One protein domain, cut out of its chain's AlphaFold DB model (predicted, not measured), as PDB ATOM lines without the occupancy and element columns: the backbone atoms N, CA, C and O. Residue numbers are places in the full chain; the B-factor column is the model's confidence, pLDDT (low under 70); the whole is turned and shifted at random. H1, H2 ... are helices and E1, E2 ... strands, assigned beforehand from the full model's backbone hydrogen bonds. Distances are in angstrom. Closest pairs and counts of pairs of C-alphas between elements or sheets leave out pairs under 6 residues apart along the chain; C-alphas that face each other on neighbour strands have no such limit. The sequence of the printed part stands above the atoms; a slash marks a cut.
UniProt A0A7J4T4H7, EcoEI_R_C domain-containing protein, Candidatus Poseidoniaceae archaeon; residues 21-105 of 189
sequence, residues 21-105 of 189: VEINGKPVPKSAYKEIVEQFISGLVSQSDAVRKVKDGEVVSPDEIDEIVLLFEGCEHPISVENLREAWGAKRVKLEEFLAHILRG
ATOM      1  N   VAL A  21     -13.101   5.686  16.376       86.25
ATOM      2  CA  VAL A  21     -13.134   6.879  15.519       86.25
ATOM      3  C   VAL A  21     -14.030   6.572  14.317       86.25
ATOM      4  O   VAL A  21     -14.036   5.434  13.834       86.25
ATOM      5  N   GLU A  22     -14.828   7.532  13.857       87.00
ATOM      6  CA  GLU A  22     -15.655   7.338  12.660       87.00
ATOM      7  C   GLU A  22     -14.868   7.698  11.395       87.00
ATOM      8  O   GLU A  22     -14.503   8.846  11.174       87.00
ATOM      9  N   ILE A  23     -14.620   6.710  10.538       86.88
ATOM     10  CA  ILE A  23     -13.853   6.864   9.300       86.88
ATOM     11  C   ILE A  23     -14.753   6.479   8.128       86.88
ATOM     12  O   ILE A  23     -15.155   5.320   8.008       86.88
ATOM     13  N   ASN A  24     -15.098   7.442   7.265       84.62
ATOM     14  CA  ASN A  24     -16.039   7.245   6.150       84.62
ATOM     15  C   ASN A  24     -17.371   6.597   6.588       84.62
ATOM     16  O   ASN A  24     -17.871   5.674   5.940       84.62
ATOM     17  N   GLY A  25     -17.923   7.035   7.725       82.00
ATOM     18  CA  GLY A  25     -19.169   6.500   8.286       82.00
ATOM     19  C   GLY A  25     -19.050   5.097   8.893       82.00
ATOM     20  O   GLY A  25     -20.067   4.458   9.165       82.00
ATOM     21  N   LYS A  26     -17.828   4.579   9.084       85.00
ATOM     22  CA  LYS A  26     -17.572   3.279   9.717       85.00
ATOM     23  C   LYS A  26     -16.788   3.459  11.018       85.00
ATOM     24  O   LYS A  26     -15.781   4.164  11.016       85.00
ATOM     25  N   PRO A  27     -17.182   2.790  12.114       88.81
ATOM     26  CA  PRO A  27     -16.404   2.815  13.342       88.81
ATOM     27  C   PRO A  27     -15.115   2.003  13.168       88.81
ATOM     28  O   PRO A  27     -15.154   0.815  12.842       88.81
ATOM     29  N   VAL A  28     -13.975   2.636  13.427       89.88
ATOM     30  CA  VAL A  28     -12.649   2.010  13.454       89.88
ATOM     31  C   VAL A  28     -12.096   2.127  14.878       89.88
ATOM     32  O   VAL A  28     -12.192   3.200  15.471       89.88
ATOM     33  N   PRO A  29     -11.533   1.066  15.483       90.94
ATOM     34  CA  PRO A  29     -10.885   1.182  16.788       90.94
ATOM     35  C   PRO A  29      -9.771   2.231  16.750       90.94
ATOM     36  O   PRO A  29      -8.949   2.219  15.834       90.94
ATOM     37  N   LYS A  30      -9.699   3.109  17.758       90.62
ATOM     38  CA  LYS A  30      -8.684   4.176  17.792       90.62
ATOM     39  C   LYS A  30      -7.264   3.625  17.694       90.62
ATOM     40  O   LYS A  30      -6.460   4.177  16.961       90.62
ATOM     41  N   SER A  31      -6.967   2.525  18.385       89.44
ATOM     42  CA  SER A  31      -5.658   1.864  18.322       89.44
ATOM     43  C   SER A  31      -5.309   1.378  16.914       89.44
ATOM     44  O   SER A  31      -4.193   1.598  16.464       89.44
ATOM     45  N   ALA A  32      -6.267   0.772  16.206       90.38
ATOM     46  CA  ALA A  32      -6.063   0.307  14.838       90.38
ATOM     47  C   ALA A  32      -5.831   1.482  13.881       90.38
ATOM     48  O   ALA A  32      -4.914   1.445  13.070       90.38
ATOM     49  N   TYR A  33      -6.621   2.553  14.009       92.69
ATOM     50  CA  TYR A  33      -6.430   3.751  13.193       92.69
ATOM     51  C   TYR A  33      -5.064   4.404  13.439       92.69
ATOM     52  O   TYR A  33      -4.380   4.744  12.478       92.69
ATOM     53  N   LYS A  34      -4.635   4.523  14.704       92.50
ATOM     54  CA  LYS A  34      -3.300   5.038  15.048       92.50
ATOM     55  C   LYS A  34      -2.191   4.224  14.389       92.50
ATOM     56  O   LYS A  34      -1.347   4.810  13.728       92.50
ATOM     57  N   GLU A  35      -2.243   2.895  14.490       92.75
ATOM     58  CA  GLU A  35      -1.239   2.009  13.886       92.75
ATOM     59  C   GLU A  35      -1.158   2.184  12.361       92.75
ATOM     60  O   GLU A  35      -0.066   2.296  11.803       92.75
ATOM     61  N   ILE A  36      -2.308   2.270  11.684       93.00
ATOM     62  CA  ILE A  36      -2.380   2.487  10.230       93.00
ATOM     63  C   ILE A  36      -1.733   3.820   9.846       93.00
ATOM     64  O   ILE A  36      -0.915   3.878   8.926       93.00
ATOM     65  N   VAL A  37      -2.083   4.891  10.562       93.56
ATOM     66  CA  VAL A  37      -1.562   6.239  10.316       93.56
ATOM     67  C   VAL A  37      -0.057   6.305  10.584       93.56
ATOM     68  O   VAL A  37       0.685   6.834   9.758       93.56
ATOM     69  N   GLU A  38       0.411   5.746  11.701       93.38
ATOM     70  CA  GLU A  38       1.829   5.724  12.079       93.38
ATOM     71  C   GLU A  38       2.677   4.984  11.040       93.38
ATOM     72  O   GLU A  38       3.717   5.495  10.614       93.38
ATOM     73  N   GLN A  39       2.218   3.814  10.580       92.88
ATOM     74  CA  GLN A  39       2.899   3.052   9.530       92.88
ATOM     75  C   GLN A  39       2.933   3.816   8.204       92.88
ATOM     76  O   GLN A  39       3.979   3.873   7.552       92.88
ATOM     77  N   PHE A  40       1.808   4.422   7.817       93.31
ATOM     78  CA  PHE A  40       1.703   5.173   6.573       93.31
ATOM     79  C   PHE A  40       2.641   6.386   6.564       93.31
ATOM     80  O   PHE A  40       3.488   6.505   5.679       93.31
ATOM     81  N   ILE A  41       2.556   7.244   7.587       91.69
ATOM     82  CA  ILE A  41       3.357   8.472   7.697       91.69
ATOM     83  C   ILE A  41       4.851   8.148   7.818       91.69
ATOM     84  O   ILE A  41       5.673   8.770   7.143       91.69
ATOM     85  N   SER A  42       5.218   7.119   8.588       90.62
ATOM     86  CA  SER A  42       6.614   6.664   8.673       90.62
ATOM     87  C   SER A  42       7.154   6.188   7.319       90.62
ATOM     88  O   SER A  42       8.326   6.405   7.003       90.62
ATOM     89  N   GLY A  43       6.303   5.581   6.484       91.12
ATOM     90  CA  GLY A  43       6.645   5.177   5.119       91.12
ATOM     91  C   GLY A  43       6.871   6.350   4.155       91.12
ATOM     92  O   GLY A  43       7.640   6.216   3.197       91.12
ATOM     93  N   LEU A  44       6.261   7.513   4.410       91.69
ATOM     94  CA  LEU A  44       6.416   8.711   3.576       91.69
ATOM     95  C   LEU A  44       7.771   9.409   3.756       91.69
ATOM     96  O   LEU A  44       8.216  10.101   2.844       91.69
ATOM     97  N   VAL A  45       8.480   9.178   4.867       90.56
ATOM     98  CA  VAL A  45       9.817   9.758   5.138       90.56
ATOM     99  C   VAL A  45      10.821   9.464   4.011       90.56
ATOM    100  O   VAL A  45      11.711  10.265   3.716       90.56
ATOM    101  N   SER A  46      10.689   8.301   3.368       87.00
ATOM    102  CA  SER A  46      11.563   7.897   2.258       87.00
ATOM    103  C   SER A  46      11.136   8.481   0.905       87.00
ATOM    104  O   SER A  46      11.872   8.341  -0.065       87.00
ATOM    105  N   GLN A  47       9.954   9.099   0.830       86.56
ATOM    106  CA  GLN A  47       9.281   9.485  -0.416       86.56
ATOM    107  C   GLN A  47       9.084  11.000  -0.560       86.56
ATOM    108  O   GLN A  47       8.981  11.475  -1.685       86.56
ATOM    109  N   SER A  48       9.060  11.754   0.543       90.56
ATOM    110  CA  SER A  48       8.921  13.213   0.535       90.56
ATOM    111  C   SER A  48       9.986  13.874   1.403       90.56
ATOM    112  O   SER A  48      10.245  13.463   2.539       90.56
ATOM    113  N   ASP A  49      10.600  14.919   0.851       90.94
ATOM    114  CA  ASP A  49      11.558  15.755   1.567       90.94
ATOM    115  C   ASP A  49      10.863  16.588   2.654       90.94
ATOM    116  O   ASP A  49      11.430  16.750   3.732       90.94
ATOM    117  N   ALA A  50       9.613  17.018   2.438       91.69
ATOM    118  CA  ALA A  50       8.818  17.730   3.439       91.69
ATOM    119  C   ALA A  50       8.582  16.870   4.695       91.69
ATOM    120  O   ALA A  50       8.808  17.318   5.818       91.69
ATOM    121  N   VAL A  51       8.220  15.592   4.527       90.75
ATOM    122  CA  VAL A  51       8.058  14.657   5.660       90.75
ATOM    123  C   VAL A  51       9.394  14.397   6.364       90.75
ATOM    124  O   VAL A  51       9.442  14.263   7.591       90.75
ATOM    125  N   ARG A  52      10.500  14.342   5.611       92.62
ATOM    126  CA  ARG A  52      11.839  14.176   6.189       92.62
ATOM    127  C   ARG A  52      12.256  15.384   7.025       92.62
ATOM    128  O   ARG A  52      12.721  15.176   8.137       92.62
ATOM    129  N   LYS A  53      11.999  16.606   6.552       92.56
ATOM    130  CA  LYS A  53      12.214  17.833   7.331       92.56
ATOM    131  C   LYS A  53      11.492  17.784   8.668       92.56
ATOM    132  O   LYS A  53      12.105  18.057   9.696       92.56
ATOM    133  N   VAL A  54      10.225  17.350   8.678       90.44
ATOM    134  CA  VAL A  54       9.514  17.150   9.949       90.44
ATOM    135  C   VAL A  54      10.263  16.139  10.810       90.44
ATOM    136  O   VAL A  54      10.547  16.424  11.963       90.44
ATOM    137  N   LYS A  55      10.637  14.971  10.288       91.19
ATOM    138  CA  LYS A  55      11.384  13.981  11.079       91.19
ATOM    139  C   LYS A  55      12.688  14.544  11.668       91.19
ATOM    140  O   LYS A  55      13.016  14.215  12.806       91.19
ATOM    141  N   ASP A  56      13.391  15.391  10.926       91.19
ATOM    142  CA  ASP A  56      14.664  15.987  11.340       91.19
ATOM    143  C   ASP A  56      14.486  17.219  12.258       91.19
ATOM    144  O   ASP A  56      15.465  17.746  12.786       91.19
ATOM    145  N   GLY A  57      13.240  17.640  12.516       88.81
ATOM    146  CA  GLY A  57      12.914  18.773  13.387       88.81
ATOM    147  C   GLY A  57      13.097  20.138  12.720       88.81
ATOM    148  O   GLY A  57      13.212  21.150  13.407       88.81
ATOM    149  N   GLU A  58      13.149  20.176  11.389       89.56
ATOM    150  CA  GLU A  58      13.251  21.408  10.615       89.56
ATOM    151  C   GLU A  58      11.883  22.090  10.463       89.56
ATOM    152  O   GLU A  58      10.834  21.443  10.480       89.56
ATOM    153  N   VAL A  59      11.896  23.417  10.291       84.38
ATOM    154  CA  VAL A  59      10.681  24.203  10.027       84.38
ATOM    155  C   VAL A  59      10.156  23.870   8.632       84.38
ATOM    156  O   VAL A  59      10.914  23.878   7.658       84.38
ATOM    157  N   VAL A  60       8.855  23.609   8.545       88.44
ATOM    158  CA  VAL A  60       8.163  23.246   7.305       88.44
ATOM    159  C   VAL A  60       7.285  24.410   6.866       88.44
ATOM    160  O   VAL A  60       6.594  25.014   7.685       88.44
ATOM    161  N   SER A  61       7.350  24.782   5.588       90.12
ATOM    162  CA  SER A  61       6.536  25.884   5.071       90.12
ATOM    163  C   SER A  61       5.063  25.474   4.908       90.12
ATOM    164  O   SER A  61       4.765  24.286   4.790       90.12
ATOM    165  N   PRO A  62       4.123  26.435   4.829       88.19
ATOM    166  CA  PRO A  62       2.720  26.127   4.550       88.19
ATOM    167  C   PRO A  62       2.529  25.301   3.268       88.19
ATOM    168  O   PRO A  62       1.794  24.321   3.285       88.19
ATOM    169  N   ASP A  63       3.254  25.633   2.192       90.56
ATOM    170  CA  ASP A  63       3.206  24.884   0.929       90.56
ATOM    171  C   ASP A  63       3.692  23.433   1.086       90.56
ATOM    172  O   ASP A  63       3.154  22.515   0.470       90.56
ATOM    173  N   GLU A  64       4.707  23.209   1.925       91.62
ATOM    174  CA  GLU A  64       5.204  21.867   2.233       91.62
ATOM    175  C   GLU A  64       4.199  21.073   3.082       91.62
ATOM    176  O   GLU A  64       4.068  19.863   2.908       91.62
ATOM    177  N   ILE A  65       3.442  21.733   3.964       89.75
ATOM    178  CA  ILE A  65       2.341  21.092   4.694       89.75
ATOM    179  C   ILE A  65       1.222  20.672   3.739       89.75
ATOM    180  O   ILE A  65       0.738  19.543   3.846       89.75
ATOM    181  N   ASP A  66       0.844  21.524   2.785       90.12
ATOM    182  CA  ASP A  66      -0.124  21.167   1.742       90.12
ATOM    183  C   ASP A  66       0.365  19.973   0.899       90.12
ATOM    184  O   ASP A  66      -0.415  19.060   0.620       90.12
ATOM    185  N   GLU A  67       1.662  19.902   0.567       91.00
ATOM    186  CA  GLU A  67       2.251  18.729  -0.098       91.00
ATOM    187  C   GLU A  67       2.064  17.451   0.736       91.00
ATOM    188  O   GLU A  67       1.629  16.424   0.210       91.00
ATOM    189  N   ILE A  68       2.340  17.503   2.044       90.44
ATOM    190  CA  ILE A  68       2.160  16.348   2.938       90.44
ATOM    191  C   ILE A  68       0.689  15.915   2.987       90.44
ATOM    192  O   ILE A  68       0.405  14.716   2.968       90.44
ATOM    193  N   VAL A  69      -0.248  16.866   3.012       90.12
ATOM    194  CA  VAL A  69      -1.689  16.571   2.995       90.12
ATOM    195  C   VAL A  69      -2.093  15.844   1.711       90.12
ATOM    196  O   VAL A  69      -2.873  14.896   1.781       90.12
ATOM    197  N   LEU A  70      -1.534  16.209   0.555       90.38
ATOM    198  CA  LEU A  70      -1.791  15.499  -0.704       90.38
ATOM    199  C   LEU A  70      -1.298  14.045  -0.664       90.38
ATOM    200  O   LEU A  70      -1.945  13.150  -1.204       90.38
ATOM    201  N   LEU A  71      -0.191  13.765   0.031       89.62
ATOM    202  CA  LEU A  71       0.301  12.389   0.189       89.62
ATOM    203  C   LEU A  71      -0.676  11.506   0.976       89.62
ATOM    204  O   LEU A  71      -0.686  10.287   0.787       89.62
ATOM    205  N   PHE A  72      -1.523  12.089   1.829       91.31
ATOM    206  CA  PHE A  72      -2.528  11.341   2.587       91.31
ATOM    207  C   PHE A  72      -3.619  10.724   1.714       91.31
ATOM    208  O   PHE A  72      -4.213   9.726   2.125       91.31
ATOM    209  N   GLU A  73      -3.849  11.241   0.502       87.06
ATOM    210  CA  GLU A  73      -4.798  10.654  -0.455       87.06
ATOM    211  C   GLU A  73      -4.418   9.215  -0.848       87.06
ATOM    212  O   GLU A  73      -5.273   8.437  -1.268       87.06
ATOM    213  N   GLY A  74      -3.146   8.832  -0.674       82.94
ATOM    214  CA  GLY A  74      -2.666   7.470  -0.902       82.94
ATOM    215  C   GLY A  74      -3.007   6.468   0.210       82.94
ATOM    216  O   GLY A  74      -2.736   5.277   0.044       82.94
ATOM    217  N   CYS A  75      -3.565   6.910   1.342       86.75
ATOM    218  CA  CYS A  75      -3.917   6.025   2.451       86.75
ATOM    219  C   CYS A  75      -5.313   5.412   2.255       86.75
ATOM    220  O   CYS A  75      -6.268   6.107   1.917       86.75
ATOM    221  N   GLU A  76      -5.464   4.113   2.539       84.75
ATOM    222  CA  GLU A  76      -6.775   3.437   2.497       84.75
ATOM    223  C   GLU A  76      -7.769   4.046   3.505       84.75
ATOM    224  O   GLU A  76      -8.978   4.098   3.262       84.75
ATOM    225  N   HIS A  77      -7.252   4.548   4.630       85.50
ATOM    226  CA  HIS A  77      -8.029   5.245   5.643       85.50
ATOM    227  C   HIS A  77      -7.777   6.753   5.539       85.50
ATOM    228  O   HIS A  77      -6.631   7.171   5.692       85.50
ATOM    229  N   PRO A  78      -8.810   7.591   5.337       87.94
ATOM    230  CA  PRO A  78      -8.619   9.027   5.198       87.94
ATOM    231  C   PRO A  78      -7.954   9.610   6.445       87.94
ATOM    232  O   PRO A  78      -8.447   9.475   7.575       87.94
ATOM    233  N   ILE A  79      -6.832  10.278   6.213       91.62
ATOM    234  CA  ILE A  79      -6.096  11.022   7.224       91.62
ATOM    235  C   ILE A  79      -6.523  12.478   7.098       91.62
ATOM    236  O   ILE A  79      -6.254  13.143   6.103       91.62
ATOM    237  N   SER A  80      -7.224  12.965   8.114       90.25
ATOM    238  CA  SER A  80      -7.577  14.372   8.256       90.25
ATOM    239  C   SER A  80      -7.192  14.827   9.654       90.25
ATOM    240  O   SER A  80      -7.162  14.024  10.590       90.25
ATOM    241  N   VAL A  81      -6.934  16.122   9.824       89.38
ATOM    242  CA  VAL A  81      -6.619  16.688  11.145       89.38
ATOM    243  C   VAL A  81      -7.727  16.373  12.156       89.38
ATOM    244  O   VAL A  81      -7.438  16.092  13.315       89.38
ATOM    245  N   GLU A  82      -8.991  16.349  11.732       88.00
ATOM    246  CA  GLU A  82     -10.118  15.990  12.600       88.00
ATOM    247  C   GLU A  82     -10.067  14.525  13.056       88.00
ATOM    248  O   GLU A  82     -10.206  14.254  14.252       88.00
ATOM    249  N   ASN A  83      -9.780  13.591  12.144       90.81
ATOM    250  CA  ASN A  83      -9.658  12.170  12.479       90.81
ATOM    251  C   ASN A  83      -8.471  11.917  13.421       90.81
ATOM    252  O   ASN A  83      -8.584  11.128  14.362       90.81
ATOM    253  N   LEU A  84      -7.349  12.620  13.217       91.44
ATOM    254  CA  LEU A  84      -6.188  12.568  14.111       91.44
ATOM    255  C   LEU A  84      -6.545  13.081  15.515       91.44
ATOM    256  O   LEU A  84      -6.287  12.412  16.517       91.44
ATOM    257  N   ARG A  85      -7.225  14.228  15.611       90.00
ATOM    258  CA  ARG A  85      -7.700  14.777  16.894       90.00
ATOM    259  C   ARG A  85      -8.608  13.798  17.633       90.00
ATOM    260  O   ARG A  85      -8.409  13.559  18.826       90.00
ATOM    261  N   GLU A  86      -9.564  13.178  16.941       87.81
ATOM    262  CA  GLU A  86     -10.457  12.189  17.553       87.81
ATOM    263  C   GLU A  86      -9.701  10.926  18.002       87.81
ATOM    264  O   GLU A  86      -9.909  10.437  19.123       87.81
ATOM    265  N   ALA A  87      -8.792  10.413  17.171       88.44
ATOM    266  CA  ALA A  87      -8.042   9.196  17.454       88.44
ATOM    267  C   ALA A  87      -7.069   9.354  18.632       88.44
ATOM    268  O   ALA A  87      -7.007   8.473  19.493       88.44
ATOM    269  N   TRP A  88      -6.354  10.478  18.727       87.31
ATOM    270  CA  TRP A  88      -5.454  10.763  19.851       87.31
ATOM    271  C   TRP A  88      -6.149  11.392  21.057       87.31
ATOM    272  O   TRP A  88      -5.555  11.442  22.128       87.31
ATOM    273  N   GLY A  89      -7.414  11.805  20.924       85.62
ATOM    274  CA  GLY A  89      -8.120  12.535  21.980       85.62
ATOM    275  C   GLY A  89      -7.521  13.920  22.234       85.62
ATOM    276  O   GLY A  89      -7.754  14.501  23.290       85.62
ATOM    277  N   ALA A  90      -6.750  14.436  21.278       83.94
ATOM    278  CA  ALA A  90      -6.051  15.700  21.388       83.94
ATOM    279  C   ALA A  90      -6.851  16.763  20.636       83.94
ATOM    280  O   ALA A  90      -6.995  16.713  19.415       83.94
ATOM    281  N   LYS A  91      -7.433  17.713  21.366       77.50
ATOM    282  CA  LYS A  91      -8.199  18.802  20.757       77.50
ATOM    283  C   LYS A  91      -7.251  19.862  20.207       77.50
ATOM    284  O   LYS A  91      -6.242  20.171  20.824       77.50
ATOM    285  N   ARG A  92      -7.626  20.471  19.077       76.75
ATOM    286  CA  ARG A  92      -6.978  21.679  18.530       76.75
ATOM    287  C   ARG A  92      -5.475  21.536  18.229       76.75
ATOM    288  O   ARG A  92      -4.818  22.543  18.000       76.75
ATOM    289  N   VAL A  93      -4.940  20.319  18.152       85.00
ATOM    290  CA  VAL A  93      -3.565  20.040  17.704       85.00
ATOM    291  C   VAL A  93      -3.437  20.330  16.201       85.00
ATOM    292  O   VAL A  93      -4.380  20.066  15.437       85.00
ATOM    293  N   LYS A  94      -2.322  20.951  15.794       87.94
ATOM    294  CA  LYS A  94      -2.001  21.258  14.383       87.94
ATOM    295  C   LYS A  94      -1.442  20.002  13.699       87.94
ATOM    296  O   LYS A  94      -0.960  19.093  14.368       87.94
ATOM    297  N   LEU A  95      -1.503  19.933  12.369       89.69
ATOM    298  CA  LEU A  95      -0.984  18.765  11.643       89.69
ATOM    299  C   LEU A  95       0.513  18.551  11.906       89.69
ATOM    300  O   LEU A  95       0.934  17.426  12.148       89.69
ATOM    301  N   GLU A  96       1.288  19.633  11.926       89.31
ATOM    302  CA  GLU A  96       2.728  19.632  12.212       89.31
ATOM    303  C   GLU A  96       3.065  18.931  13.531       89.31
ATOM    304  O   GLU A  96       4.010  18.150  13.596       89.31
ATOM    305  N   GLU A  97       2.246  19.143  14.560       89.00
ATOM    306  CA  GLU A  97       2.447  18.537  15.876       89.00
ATOM    307  C   GLU A  97       2.073  17.055  15.899       89.00
ATOM    308  O   GLU A  97       2.736  16.257  16.558       89.00
ATOM    309  N   PHE A  98       1.066  16.640  15.122       92.25
ATOM    310  CA  PHE A  98       0.820  15.212  14.904       92.25
ATOM    311  C   PHE A  98       1.978  14.545  14.172       92.25
ATOM    312  O   PHE A  98       2.387  13.449  14.547       92.25
ATOM    313  N   LEU A  99       2.518  15.193  13.140       91.56
ATOM    314  CA  LEU A  99       3.656  14.668  12.393       91.56
ATOM    315  C   LEU A  99       4.899  14.578  13.286       91.56
ATOM    316  O   LEU A  99       5.581  13.557  13.272       91.56
ATOM    317  N   ALA A 100       5.151  15.593  14.110       91.06
ATOM    318  CA  ALA A 100       6.195  15.592  15.129       91.06
ATOM    319  C   ALA A 100       6.029  14.444  16.138       91.06
ATOM    320  O   ALA A 100       6.966  13.679  16.367       91.06
ATOM    321  N   HIS A 101       4.822  14.268  16.679       92.69
ATOM    322  CA  HIS A 101       4.498  13.170  17.588       92.69
ATOM    323  C   HIS A 101       4.767  11.803  16.951       92.69
ATOM    324  O   HIS A 101       5.449  10.966  17.535       92.69
ATOM    325  N   ILE A 102       4.280  11.586  15.729       91.25
ATOM    326  CA  ILE A 102       4.371  10.296  15.038       91.25
ATOM    327  C   ILE A 102       5.808   9.984  14.600       91.25
ATOM    328  O   ILE A 102       6.256   8.847  14.720       91.25
ATOM    329  N   LEU A 103       6.540  10.976  14.086       91.69
ATOM    330  CA  LEU A 103       7.867  10.771  13.497       91.69
ATOM    331  C   LEU A 103       9.010  10.874  14.510       91.69
ATOM    332  O   LEU A 103      10.049  10.241  14.308       91.69
ATOM    333  N   ARG A 104       8.845  11.678  15.568       91.25
ATOM    334  CA  ARG A 104       9.890  11.962  16.568       91.25
ATOM    335  C   ARG A 104       9.545  11.464  17.973       91.25
ATOM    336  O   ARG A 104      10.434  11.403  18.817       91.25
ATOM    337  N   GLY A 105       8.296  11.071  18.228       88.19
ATOM    338  CA  GLY A 105       7.849  10.628  19.551       88.19
ATOM    339  C   GLY A 105       7.643  11.770  20.548       88.19
ATOM    340  O   GLY A 105       7.670  11.527  21.752       88.19
TER     341      GLY A 105
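AT A GLANCE: This is residues 21 to 105 of the 189 residues of the protein "EcoEI_R_C domain-containing protein" of Candidatus Poseidoniaceae archaeon (UniProt A0A7J4T4H7). Five helices crossed at steep angles make one body, with a small hairpin of two short strands, E1 and E2, at one end of its longest axis and H2 toward the other. The long helix H1 runs from the hairpin toward H2; H4 packs on its residues 30 to 34 near the hairpin, H5 crosses it farther along, and H3 packs on H2 with residues 64 to 68. The printed part has 85 residues, with two named strands followed by five named helices in the order E1 E2 H1 H2 H3 H4 H5, and its class is mostly helix. The sheet E1 - E2 is antiparallel. The whole is compact, with a radius of gyration of the C-alphas of 12.2 A and spans of 34 by 24 by 21 A.

HOW THE PARTS SIT: E1, residues 21 to 23, and E2, residues 26 to 29, form an antiparallel hairpin; N 21 and O 28 are 2.8 A apart and N 26 and O 23 are 3.0 A apart, within hydrogen-bond range. The closest C-alphas of E1 and H4, residues 81 to 88, are those of Val 21 and Ala 87, 5.9 A apart. H1, residues 30 to 44, touches H4 with residues 30 to 34 alone, at a steep tilt of 56 degrees, opposite ways; the closest C-alphas, of Lys 30 and Ala 87, are 5.1 A apart. With residues 38 to 42 alone H1 touches H5, residues 95 to 104, about perpendicular at 82 degrees, the closest C-alphas being those of Glu 38 and Ile 102, 6.0 A apart. H5 touches H2, residues 49 to 56, at a steep tilt of 60 degrees, the same way, with the C-alphas of Lys 55 and Leu 103 closest at 5.3 A. H3, residues 62 to 74, touches H2 with residues 64 to 68 alone, about perpendicular at 77 degrees; the closest C-alphas, of Ala 50 and Glu 64, are 5.6 A apart. H1 and H3 are close but not clearly touching, the closest C-alphas being those of Leu 44 and Leu 71, 7.9 A apart. H3 and H4 are apart, and so are H2 and H4. In H1, H2, H4 and H5 every O i to N i+4 pair is within hydrogen-bond range; in H3 7 of 9 are.

IN THESE COORDINATES: E1 begins at C-alpha 21, (-13.134, 6.879, 15.519). H1 measures 21.2 A from first to last C-alpha and begins at C-alpha 30, (-8.684, 4.176, 17.792). H3 measures 20.2 A and H5 13.7 A; H5 ends at C-alpha 104, (9.890, 11.962, 16.568).

THE WHOLE: The C-alphas farthest apart, those of Lys 26 and Glu 58, are 35.8 A apart. The printed part has no cut and no long link; the links H3 to H4 and H4 to H5 are short, and the others are tight. The mean pLDDT of the printed part is 89.2, and no printed residue is under 70.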